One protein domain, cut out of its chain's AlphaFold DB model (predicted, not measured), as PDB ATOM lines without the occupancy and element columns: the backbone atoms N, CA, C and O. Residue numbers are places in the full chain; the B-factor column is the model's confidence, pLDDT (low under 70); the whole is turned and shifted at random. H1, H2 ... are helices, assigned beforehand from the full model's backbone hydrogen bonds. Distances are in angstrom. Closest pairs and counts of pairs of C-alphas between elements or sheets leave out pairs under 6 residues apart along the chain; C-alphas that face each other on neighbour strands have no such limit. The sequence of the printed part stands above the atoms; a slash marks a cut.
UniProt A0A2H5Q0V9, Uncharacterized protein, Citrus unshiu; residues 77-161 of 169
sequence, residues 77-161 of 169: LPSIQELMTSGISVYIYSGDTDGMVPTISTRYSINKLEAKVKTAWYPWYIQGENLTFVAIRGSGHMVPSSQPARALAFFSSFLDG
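Overview. This is residues 77 to 161 of the 169 residues of an uncharacterized protein of Citrus unshiu (UniProt A0A2H5Q0V9). A long stretch with no named element, residues 88 to 95, crosses the middle of the domain between two pairs of helices, H1 and H2 on one side of it and H3 and H4 on the other. A second unnamed stretch, residues 112 to 142, loops widely over one face of this loose frame, in which few helices meet. The printed part has 85 residues with four named helices, in the order H1, H2, H3, H4 along the chain, and no named strand; the class is all helix, though only 34 residues are in named elements. The whole is compact by its radius of gyration of the C-alphas, 13.5 A, and spans 36 by 30 by 21 A.

Arrangement. H1, residues 77 to 85, and H2, residues 103 to 111, are close but not clearly touching, and their closest C-alphas, those of Leu 77 and Ser 109, are 7.7 A apart. Their lines stand at a steep tilt of 61 degrees and they run the same way. H3, residues 143 to 146, and H4, residues 148 to 159, touch only at the corner by their tight link. H4 touches H3 with residues 150 to 152 alone, and the closest C-alphas of the two, those of Pro 144 and Ala 151, are 5.2 A apart. H1 is apart from H3 and from H4, and H2 is apart from both as well. Residues 94 to 95 pair with residues 135 to 136, parallel, and residues 125 to 126 pair with residues 129 to 130, antiparallel. In H1, H2 and H4 every O i to N i+4 pair is within hydrogen-bond range, while H3 is too short for such a pair.

Along the chain. H1 begins at C-alpha 77, at (32.294, 15.190, -2.318), and runs 12.3 A to C-alpha 85. H2 is also 12.3 A long, from C-alpha 103 at (40.394, 2.484, 3.615) to C-alpha 111. H3 has four residues, Val 143 to Ser 146, and measures 5.4 A. H4, Pro 148 to Leu 159, is the longest helix at 16.3 A and ends with C-alpha 159 at (18.348, -2.657, 1.876).

Size, cuts and confidence. The two C-alphas farthest apart are those of Pro 78 and Gly 128, at 38.9 A, and the first and last printed C-alphas, of Leu 77 and Gly 161, are 22.0 A apart. The printed part has no cut. The links from H1 to H2, 17 residues, and from H2 to H3, 31 residues, are long. The mean pLDDT of the printed part is 83.4, and the model's confidence is low, under 70, at residues 125 to 136.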
ATOM      1  N   LEU A  77      32.864  14.797  -3.611       94.62
ATOM      2  CA  LEU A  77      32.294  15.190  -2.318       94.62
ATOM      3  C   LEU A  77      31.090  16.146  -2.437       94.62
ATOM      4  O   LEU A  77      30.121  15.917  -1.715       94.62
ATOM      5  N   PRO A  78      31.075  17.153  -3.340       95.69
ATOM      6  CA  PRO A  78      29.898  18.008  -3.511       95.69
ATOM      7  C   PRO A  78      28.641  17.225  -3.914       95.69
ATOM      8  O   PRO A  78      27.573  17.456  -3.355       95.69
ATOM      9  N   SER A  79      28.774  16.249  -4.816       95.69
ATOM     10  CA  SER A  79      27.659  15.393  -5.236       95.69
ATOM     11  C   SER A  79      27.185  14.479  -4.106       95.69
ATOM     12  O   SER A  79      25.987  14.302  -3.915       95.69
ATOM     13  N   ILE A  80      28.105  13.930  -3.303       91.94
ATOM     14  CA  ILE A  80      27.741  13.149  -2.108       91.94
ATOM     15  C   ILE A  80      26.947  14.019  -1.124       91.94
ATOM     16  O   ILE A  80      25.923  13.576  -0.605       91.94
ATOM     17  N   GLN A  81      27.383  15.260  -0.900       89.69
ATOM     18  CA  GLN A  81      26.696  16.199  -0.019       89.69
ATOM     19  C   GLN A  81      25.275  16.510  -0.512       89.69
ATOM     20  O   GLN A  81      24.348  16.517   0.291       89.69
ATOM     21  N   GLU A  82      25.091  16.723  -1.816       93.38
ATOM     22  CA  GLU A  82      23.780  16.960  -2.439       93.38
ATOM     23  C   GLU A  82      22.819  15.767  -2.272       93.38
ATOM     24  O   GLU A  82      21.643  15.928  -1.929       93.38
ATOM     25  N   LEU A  83      23.319  14.541  -2.444       90.06
ATOM     26  CA  LEU A  83      22.531  13.332  -2.189       90.06
ATOM     27  C   LEU A  83      22.101  13.258  -0.716       90.06
ATOM     28  O   LEU A  83      20.939  13.001  -0.410       90.06
ATOM     29  N   MET A  84      23.013  13.557   0.210       88.12
ATOM     30  CA  MET A  84      22.700  13.557   1.639       88.12
ATOM     31  C   MET A  84      21.663  14.630   2.014       88.12
ATOM     32  O   MET A  84      20.762  14.353   2.806       88.12
ATOM     33  N   THR A  85      21.754  15.844   1.455       89.50
ATOM     34  CA  THR A  85      20.811  16.939   1.757       89.50
ATOM     35  C   THR A  85      19.436  16.741   1.124       89.50
ATOM     36  O   THR A  85      18.450  17.225   1.677       89.50
ATOM     37  N   SER A  86      19.341  15.989   0.025       92.88
ATOM     38  CA  SER A  86      18.064  15.592  -0.594       92.88
ATOM     39  C   SER A  86      17.360  14.425   0.116       92.88
ATOM     40  O   SER A  86      16.272  14.020  -0.288       92.88
ATOM     41  N   GLY A  87      17.941  13.901   1.201       86.25
ATOM     42  CA  GLY A  87      17.365  12.810   1.992       86.25
ATOM     43  C   GLY A  87      17.702  11.410   1.473       86.25
ATOM     44  O   GLY A  87      17.161  10.428   1.984       86.25
ATOM     45  N   ILE A  88      18.607  11.289   0.495       87.56
ATOM     46  CA  ILE A  88      19.094   9.995   0.014       87.56
ATOM     47  C   ILE A  88      20.121   9.450   1.008       87.56
ATOM     48  O   ILE A  88      21.082  10.118   1.394       87.56
ATOM     49  N   SER A  89      19.925   8.200   1.423       85.94
ATOM     50  CA  SER A  89      20.873   7.519   2.303       85.94
ATOM     51  C   SER A  89      22.092   7.044   1.514       85.94
ATOM     52  O   SER A  89      21.975   6.189   0.639       85.94
ATOM     53  N   VAL A  90      23.268   7.577   1.848       88.19
ATOM     54  CA  VAL A  90      24.544   7.228   1.207       88.19
ATOM     55  C   VAL A  90      25.337   6.278   2.102       88.19
ATOM     56  O   VAL A  90      25.581   6.572   3.271       88.19
ATOM     57  N   TYR A  91      25.767   5.151   1.537       89.19
ATOM     58  CA  TYR A  91      26.599   4.152   2.204       89.19
ATOM     59  C   TYR A  91      27.930   4.028   1.463       89.19
ATOM     60  O   TYR A  91      27.954   3.851   0.247       89.19
ATOM     61  N   ILE A  92      29.038   4.108   2.200       91.00
ATOM     62  CA  ILE A  92      30.399   3.952   1.674       91.00
ATOM     63  C   ILE A  92      31.054   2.796   2.437       91.00
ATOM     64  O   ILE A  92      31.034   2.788   3.667       91.00
ATOM     65  N   TYR A  93      31.622   1.828   1.718       91.75
ATOM     66  CA  TYR A  93      32.325   0.673   2.286       91.75
ATOM     67  C   TYR A  93      33.689   0.491   1.609       91.75
ATOM     68  O   TYR A  93      33.915   0.999   0.513       91.75
ATOM     69  N   SER A  94      34.617  -0.194   2.279       93.06
ATOM     70  CA  SER A  94      35.980  -0.436   1.784       93.06
ATOM     71  C   SER A  94      36.477  -1.795   2.284       93.06
ATOM     72  O   SER A  94      36.086  -2.235   3.366       93.06
ATOM     73  N   GLY A  95      37.313  -2.476   1.504       93.81
ATOM     74  CA  GLY A  95      38.117  -3.593   1.997       93.81
ATOM     75  C   GLY A  95      39.401  -3.072   2.648       93.81
ATOM     76  O   GLY A  95      40.042  -2.181   2.092       93.81
ATOM     77  N   ASP A  96      39.770  -3.573   3.832       92.81
ATOM     78  CA  ASP A  96      40.951  -3.078   4.564       92.81
ATOM     79  C   ASP A  96      42.294  -3.592   4.044       92.81
ATOM     80  O   ASP A  96      43.335  -3.108   4.490       92.81
ATOM     81  N   THR A  97      42.286  -4.527   3.096       93.25
ATOM     82  CA  THR A  97      43.497  -5.070   2.469       93.25
ATOM     83  C   THR A  97      43.702  -4.548   1.044       93.25
ATOM     84  O   THR A  97      44.685  -4.906   0.393       93.25
ATOM     85  N   ASP A  98      42.817  -3.665   0.565       94.50
ATOM     86  CA  ASP A  98      42.951  -2.985  -0.723       94.50
ATOM     87  C   ASP A  98      44.103  -1.967  -0.701       94.50
ATOM     88  O   ASP A  98      44.103  -1.007   0.077       94.50
ATOM     89  N   GLY A  99      45.078  -2.160  -1.588       94.44
ATOM     90  CA  GLY A  99      46.182  -1.233  -1.800       94.44
ATOM     91  C   GLY A  99      45.926  -0.187  -2.892       94.44
ATOM     92  O   GLY A  99      46.641   0.815  -2.925       94.44
ATOM     93  N   MET A 100      44.928  -0.378  -3.764       95.06
ATOM     94  CA  MET A 100      44.581   0.562  -4.839       95.06
ATOM     95  C   MET A 100      43.793   1.760  -4.313       95.06
ATOM     96  O   MET A 100      44.150   2.907  -4.589       95.06
ATOM     97  N   VAL A 101      42.730   1.509  -3.541       96.06
ATOM     98  CA  VAL A 101      41.887   2.548  -2.928       96.06
ATOM     99  C   VAL A 101      41.747   2.262  -1.429       96.06
ATOM    100  O   VAL A 101      40.692   1.843  -0.945       96.06
ATOM    101  N   PRO A 102      42.820   2.491  -0.650       95.06
ATOM    102  CA  PRO A 102      42.883   2.033   0.729       95.06
ATOM    103  C   PRO A 102      41.851   2.729   1.614       95.06
ATOM    104  O   PRO A 102      41.565   3.924   1.472       95.06
ATOM    105  N   THR A 103      41.371   2.004   2.625       93.25
ATOM    106  CA  THR A 103      40.394   2.484   3.615       93.25
ATOM    107  C   THR A 103      40.769   3.835   4.237       93.25
ATOM    108  O   THR A 103      39.900   4.661   4.524       93.25
ATOM    109  N   ILE A 104      42.067   4.091   4.431       93.62
ATOM    110  CA  ILE A 104      42.575   5.353   4.983       93.62
ATOM    111  C   ILE A 104      42.242   6.537   4.062       93.62
ATOM    112  O   ILE A 104      41.760   7.559   4.551       93.62
ATOM    113  N   SER A 105      42.437   6.399   2.748       94.88
ATOM    114  CA  SER A 105      42.108   7.445   1.769       94.88
ATOM    115  C   SER A 105      40.613   7.756   1.782       94.88
ATOM    116  O   SER A 105      40.220   8.919   1.870       94.88
ATOM    117  N   THR A 106      39.774   6.717   1.799       93.38
ATOM    118  CA  THR A 106      38.315   6.854   1.912       93.38
ATOM    119  C   THR A 106      37.917   7.582   3.197       93.38
ATOM    120  O   THR A 106      37.116   8.515   3.159       93.38
ATOM    121  N   ARG A 107      38.526   7.229   4.337       92.00
ATOM    122  CA  ARG A 107      38.275   7.889   5.626       92.00
ATOM    123  C   ARG A 107      38.642   9.374   5.596       92.00
ATOM    124  O   ARG A 107      37.863  10.193   6.080       92.00
ATOM    125  N   TYR A 108      39.791   9.738   5.023       94.88
ATOM    126  CA  TYR A 108      40.179  11.146   4.887       94.88
ATOM    127  C   TYR A 108      39.213  11.931   3.996       94.88
ATOM    128  O   TYR A 108      38.873  13.064   4.335       94.88
ATOM    129  N   SER A 109      38.740  11.338   2.900       93.38
ATOM    130  CA  SER A 109      37.745  11.960   2.021       93.38
ATOM    131  C   SER A 109      36.407  12.181   2.730       93.38
ATOM    132  O   SER A 109      35.862  13.277   2.651       93.38
ATOM    133  N   ILE A 110      35.912  11.193   3.483       90.44
ATOM    134  CA  ILE A 110      34.664  11.320   4.256       90.44
ATOM    135  C   ILE A 110      34.783  12.413   5.323       90.44
ATOM    136  O   ILE A 110      33.857  13.200   5.495       90.44
ATOM    137  N   ASN A 111      35.928  12.515   6.008       89.94
ATOM    138  CA  ASN A 111      36.137  13.549   7.026       89.94
ATOM    139  C   ASN A 111      36.005  14.974   6.463       89.94
ATOM    140  O   ASN A 111      35.582  15.868   7.189       89.94
ATOM    141  N   LYS A 112      36.317  15.190   5.176       92.25
ATOM    142  CA  LYS A 112      36.162  16.497   4.510       92.25
ATOM    143  C   LYS A 112      34.707  16.902   4.256       92.25
ATOM    144  O   LYS A 112      34.475  18.053   3.913       92.25
ATOM    145  N   LEU A 113      33.743  15.987   4.395       87.69
ATOM    146  CA  LEU A 113      32.317  16.330   4.318       87.69
ATOM    147  C   LEU A 113      31.838  17.080   5.565       87.69
ATOM    148  O   LEU A 113      30.772  17.682   5.526       87.69
ATOM    149  N   GLU A 114      32.579  16.992   6.679       88.81
ATOM    150  CA  GLU A 114      32.219  17.608   7.968       88.81
ATOM    151  C   GLU A 114      30.789  17.262   8.434       88.81
ATOM    152  O   GLU A 114      30.145  17.989   9.191       88.81
ATOM    153  N   ALA A 115      30.279  16.109   7.991       84.06
ATOM    154  CA  ALA A 115      28.943  15.650   8.324       84.06
ATOM    155  C   ALA A 115      28.833  15.337   9.824       84.06
ATOM    156  O   ALA A 115      29.720  14.727  10.429       84.06
ATOM    157  N   LYS A 116      27.700  15.707  10.433       83.44
ATOM    158  CA  LYS A 116      27.433  15.403  11.843       83.44
ATOM    159  C   LYS A 116      27.389  13.889  12.054       83.44
ATOM    160  O   LYS A 116      26.528  13.196  11.513       83.44
ATOM    161  N   VAL A 117      28.272  13.389  12.914       82.56
ATOM    162  CA  VAL A 117      28.290  11.978  13.308       82.56
ATOM    163  C   VAL A 117      27.026  11.663  14.114       82.56
ATOM    164  O   VAL A 117      26.853  12.153  15.230       82.56
ATOM    165  N   LYS A 118      26.129  10.851  13.543       77.44
ATOM    166  CA  LYS A 118      24.919  10.359  14.227       77.44
ATOM    167  C   LYS A 118      25.215   9.153  15.122       77.44
ATOM    168  O   LYS A 118      24.689   9.071  16.225       77.44
ATOM    169  N   THR A 119      26.074   8.253  14.650       75.12
ATOM    170  CA  THR A 119      26.496   7.044  15.362       75.12
ATOM    171  C   THR A 119      28.014   6.981  15.326       75.12
ATOM    172  O   THR A 119      28.603   7.026  14.245       75.12
ATOM    173  N   ALA A 120      28.650   6.914  16.498       83.56
ATOM    174  CA  ALA A 120      30.094   6.730  16.586       83.56
ATOM    175  C   ALA A 120      30.502   5.378  15.988       83.56
ATOM    176  O   ALA A 120      29.689   4.468  15.855       83.56
ATOM    177  N   TRP A 121      31.774   5.240  15.639       80.06
ATOM    178  CA  TRP A 121      32.323   3.970  15.184       80.06
ATOM    179  C   TRP A 121      32.162   2.881  16.264       80.06
ATOM    180  O   TRP A 121      32.439   3.136  17.433       80.06
ATOM    181  N   TYR A 122      31.730   1.679  15.883       70.19
ATOM    182  CA  TYR A 122      31.598   0.504  16.769       70.19
ATOM    183  C   TYR A 122      32.242  -0.738  16.118       70.19
ATOM    184  O   TYR A 122      32.900  -0.501  15.109       70.19
ATOM    185  N   PRO A 123      32.145  -1.978  16.689       71.06
ATOM    186  CA  PRO A 123      32.308  -3.338  16.075       71.06
ATOM    187  C   PRO A 123      30.958  -4.116  15.735       71.06
ATOM    188  O   PRO A 123      30.030  -3.991  16.523       71.06
ATOM    189  N   TRP A 124      30.787  -4.887  14.617       70.62
ATOM    190  CA  TRP A 124      29.527  -5.439  14.006       70.62
ATOM    191  C   TRP A 124      29.750  -6.862  13.563       70.62
ATOM    192  O   TRP A 124      30.738  -7.190  12.917       70.62
ATOM    193  N   TYR A 125      28.834  -7.735  13.931       65.06
ATOM    194  CA  TYR A 125      29.094  -9.164  13.933       65.06
ATOM    195  C   TYR A 125      28.012  -9.856  13.108       65.06
ATOM    196  O   TYR A 125      26.823  -9.632  13.324       65.06
ATOM    197  N   ILE A 126      28.400 -10.705  12.161       62.59
ATOM    198  CA  ILE A 126      27.458 -11.659  11.557       62.59
ATOM    199  C   ILE A 126      27.412 -12.811  12.541       62.59
ATOM    200  O   ILE A 126      28.473 -13.203  13.018       62.59
ATOM    201  N   GLN A 127      26.227 -13.307  12.907       54.22
ATOM    202  CA  GLN A 127      26.097 -14.392  13.889       54.22
ATOM    203  C   GLN A 127      27.153 -15.484  13.632       54.22
ATOM    204  O   GLN A 127      27.090 -16.169  12.615       54.22
ATOM    205  N   GLY A 128      28.145 -15.578  14.528       50.53
ATOM    206  CA  GLY A 128      29.305 -16.466  14.395       50.53
ATOM    207  C   GLY A 128      30.687 -15.794  14.368       50.53
ATOM    208  O   GLY A 128      31.638 -16.451  14.764       50.53
ATOM    209  N   GLU A 129      30.842 -14.516  13.993       40.56
ATOM    210  CA  GLU A 129      32.160 -13.845  13.969       40.56
ATOM    211  C   GLU A 129      32.115 -12.322  14.186       40.56
ATOM    212  O   GLU A 129      31.241 -11.616  13.676       40.56
ATOM    213  N   ASN A 130      33.129 -11.805  14.893       31.67
ATOM    214  CA  ASN A 130      33.094 -10.497  15.538       31.67
ATOM    215  C   ASN A 130      33.961  -9.337  14.863       31.67
ATOM    216  O   ASN A 130      35.116  -9.263  15.263       31.67
ATOM    217  N   LEU A 131      33.515  -8.373  13.970       30.27
ATOM    218  CA  LEU A 131      34.059  -6.944  13.811       30.27
ATOM    219  C   LEU A 131      33.290  -5.842  12.933       30.27
ATOM    220  O   LEU A 131      32.913  -6.157  11.818       30.27
ATOM    221  N   THR A 132      33.208  -4.526  13.334       37.72
ATOM    222  CA  THR A 132      32.768  -3.219  12.618       37.72
ATOM    223  C   THR A 132      33.970  -2.280  12.782       37.72
ATOM    224  O   THR A 132      34.739  -2.476  13.720       37.72
ATOM    225  N   PHE A 133      34.216  -1.171  12.084       40.03
ATOM    226  CA  PHE A 133      33.875  -0.542  10.793       40.03
ATOM    227  C   PHE A 133      33.325  -1.436   9.670       40.03
ATOM    228  O   PHE A 133      33.645  -2.611   9.655       40.03
ATOM    229  N   VAL A 134      32.656  -0.910   8.629       54.28
ATOM    230  CA  VAL A 134      32.606  -1.635   7.327       54.28
ATOM    231  C   VAL A 134      33.868  -1.309   6.512       54.28
ATOM    232  O   VAL A 134      33.836  -0.994   5.327       54.28
ATOM    233  N   ALA A 135      35.009  -1.354   7.190       55.62
ATOM    234  CA  ALA A 135      36.119  -2.059   6.602       55.62
ATOM    235  C   ALA A 135      35.714  -3.527   6.680       55.62
ATOM    236  O   ALA A 135      35.573  -4.071   7.778       55.62
ATOM    237  N   ILE A 136      35.413  -4.143   5.544       68.38
ATOM    238  CA  ILE A 136      35.135  -5.573   5.555       68.38
ATOM    239  C   ILE A 136      36.480  -6.241   5.806       68.38
ATOM    240  O   ILE A 136      37.335  -6.267   4.931       68.38
ATOM    241  N   ARG A 137      36.697  -6.673   7.051       77.25
ATOM    242  CA  ARG A 137      37.992  -7.184   7.494       77.25
ATOM    243  C   ARG A 137      38.459  -8.334   6.609       77.25
ATOM    244  O   ARG A 137      37.706  -9.286   6.413       77.25
ATOM    245  N   GLY A 138      39.718  -8.280   6.185       81.88
ATOM    246  CA  GLY A 138      40.331  -9.322   5.364       81.88
ATOM    247  C   GLY A 138      39.772  -9.337   3.946       81.88
ATOM    248  O   GLY A 138      39.598 -10.412   3.375       81.88
ATOM    249  N   SER A 139      39.414  -8.161   3.432       88.25
ATOM    250  CA  SER A 139      38.862  -7.984   2.097       88.25
ATOM    251  C   SER A 139      39.721  -7.039   1.278       88.25
ATOM    252  O   SER A 139      40.012  -5.927   1.725       88.25
ATOM    253  N   GLY A 140      39.993  -7.436   0.039       91.56
ATOM    254  CA  GLY A 140      40.572  -6.567  -0.974       91.56
ATOM    255  C   GLY A 140      39.556  -5.624  -1.624       91.56
ATOM    256  O   GLY A 140      38.445  -5.421  -1.127       91.56
ATOM    257  N   HIS A 141      39.936  -5.098  -2.787       94.62
ATOM    258  CA  HIS A 141      39.176  -4.173  -3.626       94.62
ATOM    259  C   HIS A 141      37.818  -4.754  -4.050       94.62
ATOM    260  O   HIS A 141      36.785  -4.089  -3.984       94.62
ATOM    261  N   MET A 142      37.802  -6.036  -4.430       92.94
ATOM    262  CA  MET A 142      36.590  -6.780  -4.776       92.94
ATOM    263  C   MET A 142      36.003  -7.460  -3.536       92.94
ATOM    264  O   MET A 142      36.181  -8.660  -3.304       92.94
ATOM    265  N   VAL A 143      35.300  -6.677  -2.717       92.69
ATOM    266  CA  VAL A 143      34.813  -7.142  -1.413       92.69
ATOM    267  C   VAL A 143      33.885  -8.361  -1.469       92.69
ATOM    268  O   VAL A 143      34.104  -9.303  -0.706       92.69
ATOM    269  N   PRO A 144      32.895  -8.432  -2.379       92.94
ATOM    270  CA  PRO A 144      32.049  -9.619  -2.485       92.94
ATOM    271  C   PRO A 144      32.810 -10.886  -2.899       92.94
ATOM    272  O   PRO A 144      32.389 -11.978  -2.531       92.94
ATOM    273  N   SER A 145      33.925 -10.754  -3.625       89.44
ATOM    274  CA  SER A 145      34.740 -11.896  -4.059       89.44
ATOM    275  C   SER A 145      35.592 -12.462  -2.923       89.44
ATOM    276  O   SER A 145      35.752 -13.673  -2.823       89.44
ATOM    277  N   SER A 146      36.136 -11.596  -2.063       86.25
ATOM    278  CA  SER A 146      37.021 -11.996  -0.957       86.25
ATOM    279  C   SER A 146      36.262 -12.322   0.335       86.25
ATOM    280  O   SER A 146      36.662 -13.215   1.078       86.25
ATOM    281  N   GLN A 147      35.146 -11.638   0.604       88.75
ATOM    282  CA  GLN A 147      34.348 -11.788   1.826       88.75
ATOM    283  C   GLN A 147      32.832 -11.835   1.518       88.75
ATOM    284  O   GLN A 147      32.075 -10.973   1.980       88.75
ATOM    285  N   PRO A 148      32.338 -12.849   0.777       90.31
ATOM    286  CA  PRO A 148      30.960 -12.892   0.267       90.31
ATOM    287  C   PRO A 148      29.891 -12.841   1.363       90.31
ATOM    288  O   PRO A 148      28.916 -12.099   1.249       90.31
ATOM    289  N   ALA A 149      30.082 -13.573   2.467       88.00
ATOM    290  CA  ALA A 149      29.137 -13.571   3.586       88.00
ATOM    291  C   ALA A 149      29.035 -12.183   4.244       88.00
ATOM    292  O   ALA A 149      27.938 -11.720   4.566       88.00
ATOM    293  N   ARG A 150      30.172 -11.487   4.397       88.19
ATOM    294  CA  ARG A 150      30.218 -10.137   4.974       88.19
ATOM    295  C   ARG A 150      29.650  -9.084   4.039       88.19
ATOM    296  O   ARG A 150      28.893  -8.229   4.497       88.19
ATOM    297  N   ALA A 151      29.931  -9.192   2.745       91.12
ATOM    298  CA  ALA A 151      29.325  -8.344   1.731       91.12
ATOM    299  C   ALA A 151      27.793  -8.493   1.711       91.12
ATOM    300  O   ALA A 151      27.084  -7.489   1.707       91.12
ATOM    301  N   LEU A 152      27.274  -9.726   1.783       92.00
ATOM    302  CA  LEU A 152      25.832  -9.981   1.798       92.00
ATOM    303  C   LEU A 152      25.151  -9.429   3.056       92.00
ATOM    304  O   LEU A 152      24.087  -8.820   2.956       92.00
ATOM    305  N   ALA A 153      25.752  -9.606   4.235       88.69
ATOM    306  CA  ALA A 153      25.203  -9.066   5.478       88.69
ATOM    307  C   ALA A 153      25.163  -7.528   5.472       88.69
ATOM    308  O   ALA A 153      24.165  -6.926   5.883       88.69
ATOM    309  N   PHE A 154      26.221  -6.889   4.959       89.38
ATOM    310  CA  PHE A 154      26.254  -5.442   4.761       89.38
ATOM    311  C   PHE A 154      25.169  -4.983   3.778       89.38
ATOM    312  O   PHE A 154      24.387  -4.092   4.106       89.38
ATOM    313  N   PHE A 155      25.068  -5.632   2.615       91.94
ATOM    314  CA  PHE A 155      24.072  -5.304   1.595       91.94
ATOM    315  C   PHE A 155      22.633  -5.495   2.095       91.94
ATOM    316  O   PHE A 155      21.781  -4.642   1.867       91.94
ATOM    317  N   SER A 156      22.369  -6.561   2.851       91.12
ATOM    318  CA  SER A 156      21.051  -6.805   3.451       91.12
ATOM    319  C   SER A 156      20.682  -5.712   4.459       91.12
ATOM    320  O   SER A 156      19.561  -5.218   4.450       91.12
ATOM    321  N   SER A 157      21.642  -5.277   5.284       88.06
ATOM    322  CA  SER A 157      21.433  -4.172   6.234       88.06
ATOM    323  C   SER A 157      21.130  -2.856   5.508       88.06
ATOM    324  O   SER A 157      20.219  -2.129   5.901       88.06
ATOM    325  N   PHE A 158      21.849  -2.589   4.410       87.75
ATOM    326  CA  PHE A 158      21.608  -1.439   3.540       87.75
ATOM    327  C   PHE A 158      20.178  -1.426   2.981       87.75
ATOM    328  O   PHE A 158      19.496  -0.409   3.108       87.75
ATOM    329  N   LEU A 159      19.708  -2.546   2.420       90.88
ATOM    330  CA  LEU A 159      18.348  -2.657   1.876       90.88
ATOM    331  C   LEU A 159      17.269  -2.450   2.945       90.88
ATOM    332  O   LEU A 159      16.240  -1.835   2.680       90.88
ATOM    333  N   ASP A 160      17.536  -2.908   4.165       89.81
ATOM    334  CA  ASP A 160      16.665  -2.733   5.325       89.81
ATOM    335  C   ASP A 160      16.673  -1.305   5.902       89.81
ATOM    336  O   ASP A 160      15.923  -1.016   6.839       89.81
ATOM    337  N   GLY A 161      17.547  -0.418   5.411       84.62
ATOM    338  CA  GLY A 161      17.753   0.917   5.975       84.62
ATOM    339  C   GLY A 161      18.325   0.892   7.398       84.62
ATOM    340  O   GLY A 161      18.118   1.831   8.170       84.62
TER     341      GLY A 161